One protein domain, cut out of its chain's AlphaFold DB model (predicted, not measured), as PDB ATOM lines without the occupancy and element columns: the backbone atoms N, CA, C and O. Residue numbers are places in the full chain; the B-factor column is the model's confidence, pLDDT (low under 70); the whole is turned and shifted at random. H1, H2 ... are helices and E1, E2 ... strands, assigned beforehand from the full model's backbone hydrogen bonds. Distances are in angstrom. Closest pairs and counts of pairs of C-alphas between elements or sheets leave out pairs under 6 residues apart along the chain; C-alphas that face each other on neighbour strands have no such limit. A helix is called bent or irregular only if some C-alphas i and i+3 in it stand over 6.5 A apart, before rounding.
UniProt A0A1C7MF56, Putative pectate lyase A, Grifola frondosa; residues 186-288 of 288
ATOM      1  N   PRO A 186     152.620 102.569 114.063       72.81
ATOM      2  CA  PRO A 186     151.650 103.650 113.921       72.81
ATOM      3  C   PRO A 186     151.190 103.794 112.464       72.81
ATOM      4  O   PRO A 186     151.933 104.267 111.609       72.81
ATOM      5  N   SER A 187     149.944 103.408 112.184       85.25
ATOM      6  CA  SER A 187     149.262 103.705 110.922       85.25
ATOM      7  C   SER A 187     148.387 104.937 111.121       85.25
ATOM      8  O   SER A 187     147.270 104.839 111.635       85.25
ATOM      9  N   PHE A 188     148.914 106.102 110.755       86.31
ATOM     10  CA  PHE A 188     148.277 107.387 111.016       86.31
ATOM     11  C   PHE A 188     147.448 107.833 109.816       86.31
ATOM     12  O   PHE A 188     147.960 107.894 108.702       86.31
ATOM     13  N   ARG A 189     146.172 108.148 110.052       89.06
ATOM     14  CA  ARG A 189     145.223 108.620 109.037       89.06
ATOM     15  C   ARG A 189     144.655 109.963 109.429       89.06
ATOM     16  O   ARG A 189     144.267 110.120 110.589       89.06
ATOM     17  N   PHE A 190     144.521 110.848 108.443       89.25
ATOM     18  CA  PHE A 190     143.982 112.198 108.597       89.25
ATOM     19  C   PHE A 190     144.752 113.055 109.620       89.25
ATOM     20  O   PHE A 190     145.593 112.576 110.378       89.25
ATOM     21  N   GLY A 191     144.443 114.351 109.666       90.00
ATOM     22  CA  GLY A 191     144.903 115.248 110.729       90.00
ATOM     23  C   GLY A 191     146.425 115.395 110.847       90.00
ATOM     24  O   GLY A 191     147.179 115.160 109.903       90.00
ATOM     25  N   THR A 192     146.863 115.833 112.029       91.62
ATOM     26  CA  THR A 192     148.276 116.062 112.356       91.62
ATOM     27  C   THR A 192     148.723 115.199 113.527       91.62
ATOM     28  O   THR A 192     147.943 114.918 114.445       91.62
ATOM     29  N   GLY A 193     149.989 114.792 113.504       90.12
ATOM     30  CA  GLY A 193     150.619 114.038 114.582       90.12
ATOM     31  C   GLY A 193     152.084 114.416 114.749       90.12
ATOM     32  O   GLY A 193     152.738 114.861 113.808       90.12
ATOM     33  N   HIS A 194     152.598 114.247 115.962       93.62
ATOM     34  CA  HIS A 194     153.983 114.548 116.301       93.62
ATOM     35  C   HIS A 194     154.570 113.357 117.059       93.62
ATOM     36  O   HIS A 194     154.042 112.957 118.096       93.62
ATOM     37  N   ILE A 195     155.626 112.769 116.504       93.19
ATOM     38  CA  ILE A 195     156.270 111.555 117.003       93.19
ATOM     39  C   ILE A 195     157.743 111.876 117.223       93.19
ATOM     40  O   ILE A 195     158.469 112.117 116.258       93.19
ATOM     41  N   PHE A 196     158.192 111.881 118.477       93.50
ATOM     42  CA  PHE A 196     159.572 112.238 118.783       93.50
ATOM     43  C   PHE A 196     160.203 111.435 119.916       93.50
ATOM     44  O   PHE A 196     159.508 110.983 120.824       93.50
ATOM     45  N   ASN A 197     161.531 111.275 119.854       92.19
ATOM     46  CA  ASN A 197     162.345 110.568 120.851       92.19
ATOM     47  C   ASN A 197     161.901 109.124 121.164       92.19
ATOM     48  O   ASN A 197     162.037 108.659 122.295       92.19
ATOM     49  N   ASN A 198     161.421 108.394 120.155       87.62
ATOM     50  CA  ASN A 198     161.080 106.975 120.268       87.62
ATOM     51  C   ASN A 198     162.260 106.079 119.860       87.62
ATOM     52  O   ASN A 198     163.071 106.452 119.012       87.62
ATOM     53  N   LEU A 199     162.327 104.881 120.450       85.75
ATOM     54  CA  LEU A 199     163.238 103.805 120.054       85.75
ATOM     55  C   LEU A 199     162.427 102.672 119.412       85.75
ATOM     56  O   LEU A 199     161.616 102.039 120.086       85.75
ATOM     57  N   TYR A 200     162.674 102.408 118.133       85.75
ATOM     58  CA  TYR A 200     162.115 101.300 117.364       85.75
ATOM     59  C   TYR A 200     163.166 100.193 117.251       85.75
ATOM     60  O   TYR A 200     164.044 100.253 116.391       85.75
ATOM     61  N   ASP A 201     163.107  99.205 118.141       81.50
ATOM     62  CA  ASP A 201     164.077  98.107 118.194       81.50
ATOM     63  C   ASP A 201     163.525  96.851 117.509       81.50
ATOM     64  O   ASP A 201     162.392  96.450 117.779       81.50
ATOM     65  N   ASN A 202     164.322  96.239 116.630       81.56
ATOM     66  CA  ASN A 202     163.975  95.039 115.868       81.56
ATOM     67  C   ASN A 202     162.640  95.166 115.100       81.56
ATOM     68  O   ASN A 202     161.761  94.308 115.202       81.56
ATOM     69  N   ASN A 203     162.477  96.265 114.361       72.56
ATOM     70  CA  ASN A 203     161.189  96.668 113.802       72.56
ATOM     71  C   ASN A 203     161.230  96.865 112.279       72.56
ATOM     72  O   ASN A 203     161.720  97.897 111.820       72.56
ATOM     73  N   ALA A 204     160.656  95.920 111.523       75.56
ATOM     74  CA  ALA A 204     160.657  95.916 110.054       75.56
ATOM     75  C   ALA A 204     159.895  97.100 109.449       75.56
ATOM     76  O   ALA A 204     160.491  97.913 108.737       75.56
ATOM     77  N   ASP A 205     158.610  97.229 109.777       81.88
ATOM     78  CA  ASP A 205     157.767  98.329 109.322       81.88
ATOM     79  C   ASP A 205     157.657  99.378 110.433       81.88
ATOM     80  O   ASP A 205     157.296  99.087 111.564       81.88
ATOM     81  N   GLY A 206     157.986 100.628 110.145       86.88
ATOM     82  CA  GLY A 206     157.859 101.733 111.084       86.88
ATOM     83  C   GLY A 206     156.566 102.512 110.879       86.88
ATOM     84  O   GLY A 206     155.474 101.963 110.814       86.88
ATOM     85  N   ILE A 207     156.665 103.830 110.818       91.38
ATOM     86  CA  ILE A 207     155.502 104.712 110.766       91.38
ATOM     87  C   ILE A 207     154.907 104.703 109.352       91.38
ATOM     88  O   ILE A 207     155.614 104.980 108.386       91.38
ATOM     89  N   ASN A 208     153.600 104.452 109.238       92.69
ATOM     90  CA  ASN A 208     152.862 104.541 107.977       92.69
ATOM     91  C   ASN A 208     151.904 105.740 107.994       92.69
ATOM     92  O   ASN A 208     150.917 105.742 108.737       92.69
ATOM     93  N   THR A 209     152.163 106.738 107.153       93.38
ATOM     94  CA  THR A 209     151.269 107.883 106.940       93.38
ATOM     95  C   THR A 209     150.249 107.595 105.846       93.38
ATOM     96  O   THR A 209     150.604 107.110 104.775       93.38
ATOM     97  N   ARG A 210     148.975 107.916 106.076       93.69
ATOM     98  CA  ARG A 210     147.874 107.595 105.157       93.69
ATOM     99  C   ARG A 210     146.794 108.670 105.168       93.69
ATOM    100  O   ARG A 210     146.707 109.463 106.102       93.69
ATOM    101  N   ASP A 211     145.942 108.651 104.157       93.31
ATOM    102  CA  ASP A 211     144.701 109.410 104.043       93.31
ATOM    103  C   ASP A 211     144.873 110.903 104.398       93.31
ATOM    104  O   ASP A 211     144.172 111.451 105.251       93.31
ATOM    105  N   GLY A 212     145.874 111.563 103.804       92.38
ATOM    106  CA  GLY A 212     146.149 112.989 104.016       92.38
ATOM    107  C   GLY A 212     146.765 113.352 105.372       92.38
ATOM    108  O   GLY A 212     146.863 114.540 105.690       92.38
ATOM    109  N   ALA A 213     147.176 112.370 106.183       93.25
ATOM    110  CA  ALA A 213     147.880 112.608 107.442       93.25
ATOM    111  C   ALA A 213     149.128 113.480 107.249       93.25
ATOM    112  O   ALA A 213     149.847 113.343 106.262       93.25
ATOM    113  N   GLN A 214     149.408 114.340 108.224       95.38
ATOM    114  CA  GLN A 214     150.585 115.207 108.253       95.38
ATOM    115  C   GLN A 214     151.363 114.973 109.548       95.38
ATOM    116  O   GLN A 214     150.949 115.419 110.621       95.38
ATOM    117  N   LEU A 215     152.486 114.263 109.465       95.38
ATOM    118  CA  LEU A 215     153.308 113.953 110.633       95.38
ATOM    119  C   LEU A 215     154.559 114.818 110.721       95.38
ATOM    120  O   LEU A 215     155.216 115.085 109.723       95.38
ATOM    121  N   LEU A 216     154.923 115.180 111.945       96.38
ATOM    122  CA  LEU A 216     156.260 115.629 112.300       96.38
ATOM    123  C   LEU A 216     156.951 114.482 113.044       96.38
ATOM    124  O   LEU A 216     156.436 114.009 114.058       96.38
ATOM    125  N   VAL A 217     158.076 114.000 112.520       96.88
ATOM    126  CA  VAL A 217     158.811 112.840 113.043       96.88
ATOM    127  C   VAL A 217     160.222 113.295 113.414       96.88
ATOM    128  O   VAL A 217     161.048 113.494 112.521       96.88
ATOM    129  N   GLU A 218     160.500 113.496 114.708       96.12
ATOM    130  CA  GLU A 218     161.745 114.131 115.184       96.12
ATOM    131  C   GLU A 218     162.565 113.261 116.144       96.12
ATOM    132  O   GLU A 218     162.052 112.734 117.124       96.12
ATOM    133  N   ASN A 219     163.876 113.170 115.935       95.88
ATOM    134  CA  ASN A 219     164.807 112.529 116.871       95.88
ATOM    135  C   ASN A 219     164.408 111.110 117.337       95.88
ATOM    136  O   ASN A 219     164.592 110.761 118.504       95.88
ATOM    137  N   ASN A 220     163.850 110.286 116.454       93.12
ATOM    138  CA  ASN A 220     163.574 108.877 116.732       93.12
ATOM    139  C   ASN A 220     164.741 107.999 116.258       93.12
ATOM    140  O   ASN A 220     165.414 108.332 115.282       93.12
ATOM    141  N   VAL A 221     164.968 106.876 116.938       90.00
ATOM    142  CA  VAL A 221     166.030 105.909 116.630       90.00
ATOM    143  C   VAL A 221     165.397 104.591 116.212       90.00
ATOM    144  O   VAL A 221     164.644 104.005 116.984       90.00
ATOM    145  N   TRP A 222     165.741 104.094 115.030       89.12
ATOM    146  CA  TRP A 222     165.532 102.706 114.631       89.12
ATOM    147  C   TRP A 222     166.809 101.917 114.904       89.12
ATOM    148  O   TRP A 222     167.917 102.423 114.740       89.12
ATOM    149  N   ASN A 223     166.662 100.690 115.388       83.12
ATOM    150  CA  ASN A 223     167.777  99.830 115.751       83.12
ATOM    151  C   ASN A 223     167.464  98.402 115.314       83.12
ATOM    152  O   ASN A 223     166.552  97.793 115.861       83.12
ATOM    153  N   ASN A 224     168.240  97.869 114.368       80.81
ATOM    154  CA  ASN A 224     168.118  96.517 113.824       80.81
ATOM    155  C   ASN A 224     166.826  96.246 113.031       80.81
ATOM    156  O   ASN A 224     165.734  96.697 113.377       80.81
ATOM    157  N   ASN A 225     166.961  95.431 111.981       76.38
ATOM    158  CA  ASN A 225     165.862  94.830 111.215       76.38
ATOM    159  C   ASN A 225     164.771  95.809 110.755       76.38
ATOM    160  O   ASN A 225     163.606  95.435 110.717       76.38
ATOM    161  N   ASN A 226     165.140  97.037 110.391       78.06
ATOM    162  CA  ASN A 226     164.231  98.056 109.868       78.06
ATOM    163  C   ASN A 226     164.341  98.136 108.346       78.06
ATOM    164  O   ASN A 226     165.407  98.394 107.791       78.06
ATOM    165  N   THR A 227     163.227  97.896 107.661       84.94
ATOM    166  CA  THR A 227     163.154  97.962 106.197       84.94
ATOM    167  C   THR A 227     162.364  99.178 105.735       84.94
ATOM    168  O   THR A 227     162.722  99.781 104.731       84.94
ATOM    169  N   LYS A 228     161.323  99.579 106.478       90.19
ATOM    170  CA  LYS A 228     160.440 100.703 106.133       90.19
ATOM    171  C   LYS A 228     160.166 101.592 107.343       90.19
ATOM    172  O   LYS A 228     159.036 101.634 107.826       90.19
ATOM    173  N   PRO A 229     161.168 102.299 107.888       91.25
ATOM    174  CA  PRO A 229     161.007 103.001 109.157       91.25
ATOM    175  C   PRO A 229     160.005 104.167 109.100       91.25
ATOM    176  O   PRO A 229     159.338 104.451 110.096       91.25
ATOM    177  N   LEU A 230     159.852 104.826 107.950       95.12
ATOM    178  CA  LEU A 230     158.830 105.846 107.724       95.12
ATOM    179  C   LEU A 230     158.411 105.827 106.254       95.12
ATOM    180  O   LEU A 230     159.242 106.032 105.376       95.12
ATOM    181  N   TYR A 231     157.133 105.570 105.988       95.31
ATOM    182  CA  TYR A 231     156.604 105.373 104.639       95.31
ATOM    183  C   TYR A 231     155.139 105.812 104.533       95.31
ATOM    184  O   TYR A 231     154.503 106.169 105.527       95.31
ATOM    185  N   SER A 232     154.598 105.792 103.313       95.75
ATOM    186  CA  SER A 232     153.218 106.183 103.013       95.75
ATOM    187  C   SER A 232     152.568 105.172 102.071       95.75
ATOM    188  O   SER A 232     153.205 104.742 101.112       95.75
ATOM    189  N   THR A 233     151.321 104.767 102.340       92.88
ATOM    190  CA  THR A 233     150.581 103.838 101.455       92.88
ATOM    191  C   THR A 233     149.316 104.416 100.829       92.88
ATOM    192  O   THR A 233     148.799 103.791  99.916       92.88
ATOM    193  N   ASP A 234     148.824 105.573 101.284       90.81
ATOM    194  CA  ASP A 234     147.585 106.193 100.778       90.81
ATOM    195  C   ASP A 234     147.648 107.727 100.910       90.81
ATOM    196  O   ASP A 234     146.855 108.324 101.629       90.81
ATOM    197  N   GLU A 235     148.625 108.383 100.283       93.19
ATOM    198  CA  GLU A 235     148.715 109.860 100.265       93.19
ATOM    199  C   GLU A 235     148.804 110.518 101.662       93.19
ATOM    200  O   GLU A 235     148.173 111.538 101.945       93.19
ATOM    201  N   GLY A 236     149.575 109.928 102.579       96.06
ATOM    202  CA  GLY A 236     150.021 110.602 103.801       96.06
ATOM    203  C   GLY A 236     151.399 111.249 103.637       96.06
ATOM    204  O   GLY A 236     152.166 110.869 102.751       96.06
ATOM    205  N   PHE A 237     151.716 112.197 104.517       97.69
ATOM    206  CA  PHE A 237     152.918 113.018 104.446       97.69
ATOM    207  C   PHE A 237     153.648 113.100 105.787       97.69
ATOM    208  O   PHE A 237     153.028 113.078 106.856       97.69
ATOM    209  N   ALA A 238     154.965 113.295 105.730       97.38
ATOM    210  CA  ALA A 238     155.787 113.511 106.912       97.38
ATOM    211  C   ALA A 238     156.866 114.582 106.702       97.38
ATOM    212  O   ALA A 238     157.433 114.734 105.622       97.38
ATOM    213  N   VAL A 239     157.181 115.310 107.769       98.44
ATOM    214  CA  VAL A 239     158.416 116.079 107.928       98.44
ATOM    215  C   VAL A 239     159.299 115.291 108.892       98.44
ATOM    216  O   VAL A 239     158.972 115.168 110.071       98.44
ATOM    217  N   ALA A 240     160.396 114.725 108.391       97.88
ATOM    218  CA  ALA A 240     161.339 113.939 109.181       97.88
ATOM    219  C   ALA A 240     162.613 114.750 109.457       97.88
ATOM    220  O   ALA A 240     163.254 115.223 108.521       97.88
ATOM    221  N   THR A 241     163.004 114.895 110.724       97.44
ATOM    222  CA  THR A 241     164.210 115.647 111.114       97.44
ATOM    223  C   THR A 241     164.934 114.989 112.287       97.44
ATOM    224  O   THR A 241     164.312 114.475 113.209       97.44
ATOM    225  N   GLY A 242     166.267 114.944 112.238       97.25
ATOM    226  CA  GLY A 242     167.099 114.432 113.334       97.25
ATOM    227  C   GLY A 242     166.937 112.944 113.682       97.25
ATOM    228  O   GLY A 242     167.431 112.527 114.724       97.25
ATOM    229  N   ASN A 243     166.252 112.144 112.857       96.38
ATOM    230  CA  ASN A 243     166.063 110.708 113.094       96.38
ATOM    231  C   ASN A 243     167.301 109.886 112.700       96.38
ATOM    232  O   ASN A 243     167.962 110.189 111.707       96.38
ATOM    233  N   GLU A 244     167.540 108.791 113.419       95.50
ATOM    234  CA  GLU A 244     168.479 107.731 113.044       95.50
ATOM    235  C   GLU A 244     167.691 106.537 112.504       95.50
ATOM    236  O   GLU A 244     167.066 105.805 113.265       95.50
ATOM    237  N   PHE A 245     167.706 106.341 111.186       93.44
ATOM    238  CA  PHE A 245     166.969 105.262 110.523       93.44
ATOM    239  C   PHE A 245     167.747 103.947 110.411       93.44
ATOM    240  O   PHE A 245     167.243 103.031 109.778       93.44
ATOM    241  N   ASP A 246     168.943 103.845 111.001       90.06
ATOM    242  CA  ASP A 246     169.851 102.702 110.823       90.06
ATOM    243  C   ASP A 246     170.087 102.404 109.326       90.06
ATOM    244  O   ASP A 246     170.645 103.259 108.636       90.06
ATOM    245  N   SER A 247     169.658 101.249 108.801       89.38
ATOM    246  CA  SER A 247     169.779 100.913 107.375       89.38
ATOM    247  C   SER A 247     168.616 101.405 106.508       89.38
ATOM    248  O   SER A 247     168.716 101.371 105.282       89.38
ATOM    249  N   GLY A 248     167.500 101.803 107.121       91.44
ATOM    250  CA  GLY A 248     166.310 102.280 106.426       91.44
ATOM    251  C   GLY A 248     166.374 103.764 106.052       91.44
ATOM    252  O   GLY A 248     167.377 104.452 106.237       91.44
ATOM    253  N   SER A 249     165.267 104.288 105.523       94.56
ATOM    254  CA  SER A 249     165.148 105.707 105.178       94.56
ATOM    255  C   SER A 249     163.705 106.212 105.275       94.56
ATOM    256  O   SER A 249     162.769 105.427 105.426       94.56
ATOM    257  N   ASN A 250     163.528 107.534 105.209       96.31
ATOM    258  CA  ASN A 250     162.209 108.136 105.046       96.31
ATOM    259  C   ASN A 250     161.764 108.055 103.578       96.31
ATOM    260  O   ASN A 250     162.335 108.732 102.725       96.31
ATOM    261  N   GLU A 251     160.698 107.305 103.326       96.81
ATOM    262  CA  GLU A 251     160.033 107.183 102.026       96.81
ATOM    263  C   GLU A 251     158.677 107.911 101.982       96.81
ATOM    264  O   GLU A 251     158.017 107.935 100.943       96.81
ATOM    265  N   ALA A 252     158.228 108.510 103.091       97.06
ATOM    266  CA  ALA A 252     156.991 109.282 103.101       97.06
ATOM    267  C   ALA A 252     157.174 110.614 102.337       97.06
ATOM    268  O   ALA A 252     158.164 111.322 102.566       97.06
ATOM    269  N   PRO A 253     156.216 111.002 101.471       98.06
ATOM    270  CA  PRO A 253     156.214 112.308 100.821       98.06
ATOM    271  C   PRO A 253     156.332 113.463 101.822       98.06
ATOM    272  O   PRO A 253     155.779 113.414 102.925       98.06
ATOM    273  N   LEU A 254     157.035 114.528 101.424       98.12
ATOM    274  CA  LEU A 254     157.273 115.681 102.290       98.12
ATOM    275  C   LEU A 254     155.956 116.367 102.677       98.12
ATOM    276  O   LEU A 254     155.188 116.808 101.822       98.12
ATOM    277  N   GLY A 255     155.729 116.487 103.982       97.19
ATOM    278  CA  GLY A 255     154.590 117.197 104.554       97.19
ATOM    279  C   GLY A 255     154.830 118.682 104.792       97.19
ATOM    280  O   GLY A 255     155.888 119.241 104.519       97.19
ATOM    281  N   THR A 256     153.817 119.329 105.361       97.50
ATOM    282  CA  THR A 256     153.847 120.752 105.732       97.50
ATOM    283  C   THR A 256     153.726 120.980 107.237       97.50
ATOM    284  O   THR A 256     153.809 122.127 107.687       97.50
ATOM    285  N   PHE A 257     153.485 119.931 108.030       95.31
ATOM    286  CA  PHE A 257     153.420 120.022 109.485       95.31
ATOM    287  C   PHE A 257     154.832 119.971 110.075       95.31
ATOM    288  O   PHE A 257     155.443 118.915 110.175       95.31
ATOM    289  N   MET A 258     155.360 121.146 110.403       96.44
ATOM    290  CA  MET A 258     156.718 121.350 110.915       96.44
ATOM    291  C   MET A 258     156.692 121.837 112.369       96.44
ATOM    292  O   MET A 258     155.636 122.230 112.862       96.44
ATOM    293  N   SER A 259     157.846 121.860 113.039       94.12
ATOM    294  CA  SER A 259     157.981 122.221 114.463       94.12
ATOM    295  C   SER A 259     157.307 123.545 114.842       94.12
ATOM    296  O   SER A 259     156.642 123.630 115.870       94.12
ATOM    297  N   SER A 260     157.361 124.558 113.970       96.69
ATOM    298  CA  SER A 260     156.690 125.851 114.180       96.69
ATOM    299  C   SER A 260     155.155 125.783 114.219       96.69
ATOM    300  O   SER A 260     154.516 126.747 114.635       96.69
ATOM    301  N   LYS A 261     154.553 124.667 113.791       93.38
ATOM    302  CA  LYS A 261     153.105 124.408 113.833       93.38
ATOM    303  C   LYS A 261     152.685 123.538 115.021       93.38
ATOM    304  O   LYS A 261     151.489 123.301 115.192       93.38
ATOM    305  N   VAL A 262     153.626 123.052 115.831       90.19
ATOM    306  CA  VAL A 262     153.319 122.272 117.035       90.19
ATOM    307  C   VAL A 262     152.751 123.215 118.109       90.19
ATOM    308  O   VAL A 262     153.418 124.177 118.482       90.19
ATOM    309  N   PRO A 263     151.532 122.975 118.632       89.25
ATOM    310  CA  PRO A 263     150.827 123.941 119.482       89.25
ATOM    311  C   PRO A 263     151.200 123.861 120.973       89.25
ATOM    312  O   PRO A 263     150.474 124.372 121.822       89.25
ATOM    313  N   TYR A 264     152.294 123.188 121.318       87.38
ATOM    314  CA  TYR A 264     152.772 123.024 122.690       87.38
ATOM    315  C   TYR A 264     154.295 123.107 122.730       87.38
ATOM    316  O   TYR A 264     154.977 122.805 121.753       87.38
ATOM    317  N   SER A 265     154.838 123.491 123.881       90.38
ATOM    318  CA  SER A 265     156.280 123.468 124.109       90.38
ATOM    319  C   SER A 265     156.775 122.039 124.319       90.38
ATOM    320  O   SER A 265     156.115 121.224 124.965       90.38
ATOM    321  N   TYR A 266     157.953 121.743 123.785       88.44
ATOM    322  CA  TYR A 266     158.638 120.472 123.963       88.44
ATOM    323  C   TYR A 266     160.150 120.688 123.885       88.44
ATOM    324  O   TYR A 266     160.636 121.742 123.474       88.44
ATOM    325  N   SER A 267     160.906 119.692 124.325       91.00
ATOM    326  CA  SER A 267     162.355 119.648 124.162       91.00
ATOM    327  C   SER A 267     162.728 118.257 123.698       91.00
ATOM    328  O   SER A 267     162.183 117.271 124.196       91.00
ATOM    329  N   LEU A 268     163.635 118.192 122.732       90.12
ATOM    330  CA  LEU A 268     164.100 116.927 122.193       90.12
ATOM    331  C   LEU A 268     165.259 116.407 123.039       90.12
ATOM    332  O   LEU A 268     166.197 117.143 123.349       90.12
ATOM    333  N   VAL A 269     165.221 115.118 123.364       85.88
ATOM    334  CA  VAL A 269     166.415 114.402 123.820       85.88
ATOM    335  C   VAL A 269     167.405 114.353 122.652       85.88
ATOM    336  O   VAL A 269     167.008 114.177 121.490       85.88
ATOM    337  N   ALA A 270     168.693 114.542 122.950       93.25
ATOM    338  CA  ALA A 270     169.751 114.425 121.954       93.25
ATOM    339  C   ALA A 270     169.718 113.024 121.331       93.25
ATOM    340  O   ALA A 270     169.574 112.036 122.050       93.25
ATOM    341  N   ILE A 271     169.839 112.930 120.005       93.75
ATOM    342  CA  ILE A 271     169.591 111.679 119.270       93.75
ATOM    343  C   ILE A 271     170.427 110.498 119.795       93.75
ATOM    344  O   ILE A 271     169.889 109.432 120.086       93.75
ATOM    345  N   ASN A 272     171.705 110.740 120.099       94.12
ATOM    346  CA  ASN A 272     172.628 109.753 120.666       94.12
ATOM    347  C   ASN A 272     172.274 109.290 122.096       94.12
ATOM    348  O   ASN A 272     172.793 108.278 122.565       94.12
ATOM    349  N   GLN A 273     171.407 110.015 122.805       90.94
ATOM    350  CA  GLN A 273     170.934 109.673 124.147       90.94
ATOM    351  C   GLN A 273     169.574 108.973 124.134       90.94
ATOM    352  O   GLN A 273     169.224 108.347 125.140       90.94
ATOM    353  N   VAL A 274     168.823 109.030 123.026       82.81
ATOM    354  CA  VAL A 274     167.457 108.484 122.929       82.81
ATOM    355  C   VAL A 274     167.422 107.016 123.322       82.81
ATOM    356  O   VAL A 274     166.665 106.652 124.217       82.81
ATOM    357  N   ARG A 275     168.303 106.187 122.744       82.69
ATOM    358  CA  ARG A 275     168.366 104.752 123.057       82.69
ATOM    359  C   ARG A 275     168.534 104.506 124.558       82.69
ATOM    360  O   ARG A 275     167.725 103.814 125.162       82.69
ATOM    361  N   SER A 276     169.544 105.126 125.172       81.00
ATOM    362  CA  SER A 276     169.821 104.960 126.606       81.00
ATOM    363  C   SER A 276     168.688 105.476 127.500       81.00
ATOM    364  O   SER A 276     168.341 104.831 128.487       81.00
ATOM    365  N   THR A 277     168.072 106.601 127.127       77.06
ATOM    366  CA  THR A 277     166.995 107.241 127.887       77.06
ATOM    367  C   THR A 277     165.739 106.378 127.861       77.06
ATOM    368  O   THR A 277     165.191 106.055 128.914       77.06
ATOM    369  N   VAL A 278     165.322 105.935 126.670       77.00
ATOM    370  CA  VAL A 278     164.130 105.099 126.494       77.00
ATOM    371  C   VAL A 278     164.322 103.740 127.161       77.00
ATOM    372  O   VAL A 278     163.456 103.308 127.920       77.00
ATOM    373  N   SER A 279     165.465 103.076 126.964       76.56
ATOM    374  CA  SER A 279     165.721 101.774 127.591       76.56
ATOM    375  C   SER A 279     165.727 101.832 129.123       76.56
ATOM    376  O   SER A 279     165.350 100.844 129.751       76.56
ATOM    377  N   ALA A 280     166.126 102.960 129.716       69.31
ATOM    378  CA  ALA A 280     166.178 103.134 131.166       69.31
ATOM    379  C   ALA A 280     164.835 103.541 131.795       69.31
ATOM    380  O   ALA A 280     164.617 103.252 132.968       69.31
ATOM    381  N   GLN A 281     163.968 104.234 131.051       70.81
ATOM    382  CA  GLN A 281     162.786 104.898 131.620       70.81
ATOM    383  C   GLN A 281     161.455 104.321 131.123       70.81
ATOM    384  O   GLN A 281     160.450 104.447 131.811       70.81
ATOM    385  N   ALA A 282     161.417 103.674 129.953       68.12
ATOM    386  CA  ALA A 282     160.160 103.232 129.350       68.12
ATOM    387  C   ALA A 282     159.642 101.900 129.909       68.12
ATOM    388  O   ALA A 282     160.407 100.949 130.104       68.12
ATOM    389  N   GLY A 283     158.316 101.816 130.036       62.84
ATOM    390  CA  GLY A 283     157.579 100.662 130.553       62.84
ATOM    391  C   GLY A 283     156.964 100.930 131.927       62.84
ATOM    392  O   GLY A 283     157.123 102.013 132.488       62.84
ATOM    393  N   ALA A 284     156.264  99.936 132.475       59.88
ATOM    394  CA  ALA A 284     155.764  99.993 133.843       59.88
ATOM    395  C   ALA A 284     156.944  99.890 134.827       59.88
ATOM    396  O   ALA A 284     157.613  98.861 134.912       59.88
ATOM    397  N   THR A 285     157.223 100.968 135.561       56.38
ATOM    398  CA  THR A 285     158.400 101.092 136.438       56.38
ATOM    399  C   THR A 285     158.070 100.982 137.928       56.38
ATOM    400  O   THR A 285     158.986 100.847 138.744       56.38
ATOM    401  N   LEU A 286     156.790 100.999 138.332       50.50
ATOM    402  CA  LEU A 286     156.454 100.871 139.758       50.50
ATOM    403  C   LEU A 286     156.683  99.453 140.297       50.50
ATOM    404  O   LEU A 286     156.096  98.472 139.843       50.50
ATOM    405  N   SER A 287     157.456  99.395 141.381       43.06
ATOM    406  CA  SER A 287     157.374  98.341 142.392       43.06
ATOM    407  C   SER A 287     156.577  98.872 143.588       43.06
ATOM    408  O   SER A 287     156.838  99.983 144.072       43.06
ATOM    409  N   PHE A 288     155.555  98.125 144.003       44.03
ATOM    410  CA  PHE A 288     154.813  98.361 145.243       44.03
ATOM    411  C   PHE A 288     155.421  97.537 146.375       44.03
ATOM    412  O   PHE A 288     155.868  96.401 146.094       44.03
TER     413      PHE A 288
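Overview. This is residues 186 to 288 of the 288 residues of the protein "Putative pectate lyase A" of Grifola frondosa (UniProt A0A1C7MF56). The chain winds in stacked turns, a short solenoid whose parallel strands make two facing walls, E1 E4 E7 and E2 E5 E8, with a smaller wall, E3 E6, at one end of them. H1 packs on E3 and E6, and the tail, residues 283 to 288, sticks out. The printed part has 103 residues, with eight named strands, E1 to E8, followed by one named helix. Its class is mixed, helices and strands, with under half of the residues in named elements. It is compact, with a radius of gyration of the C-alphas of 13.9 A and spans of 44, 33 and 26 A.

Along the chain. E1, residues 187 to 189, begins at C-alpha 187 (149.262, 103.705, 110.922); E4 is residues 205 to 210, 14.2 A from first to last C-alpha, and E7 is residues 228 to 234, 15.0 A. E2 is 192 to 196, 13.5 A; E5, 214 to 218, 13.2 A; E8, 237 to 241, 13.4 A. E3 is 199 to 201 and E6 221 to 223. H1, 271 to 281, 15.6 A, ends at C-alpha 281 (162.786, 104.898, 131.620).

Arrangement. Sheets E1 E4 E7 and E2 E5 E8 form a sandwich, two sheets face to face, planes 15 degrees apart. N 188 and O 208 of E1 and E4 are 2.9 A apart; for E4 and E7, N 206 and O 228, 2.7 A; for E2 and E5, N 195 and O 216, 2.9 A; for E5 and E8, N 239 and O 215, 2.8 A; for E3 and E6, N 200 and O 221, 2.8 A. E2 runs on into E3 at 75 degrees, as E5 does into E6. The closest C-alphas of E3 and H1, Leu 199 and Arg 275, are 6.0 A apart. H1, only just irregular with C-alphas 272 and 275 7.0 A apart, has 5 of 7 O i to N i+4 pairs within hydrogen-bond range.

Size, cuts and confidence. The farthest C-alphas, Glu 235 and Phe 288, are 46.8 A apart. The printed part has no cut. The link E8 to H1, 29 residues, is long. Residues 280 and 282 to 288 are under pLDDT 70.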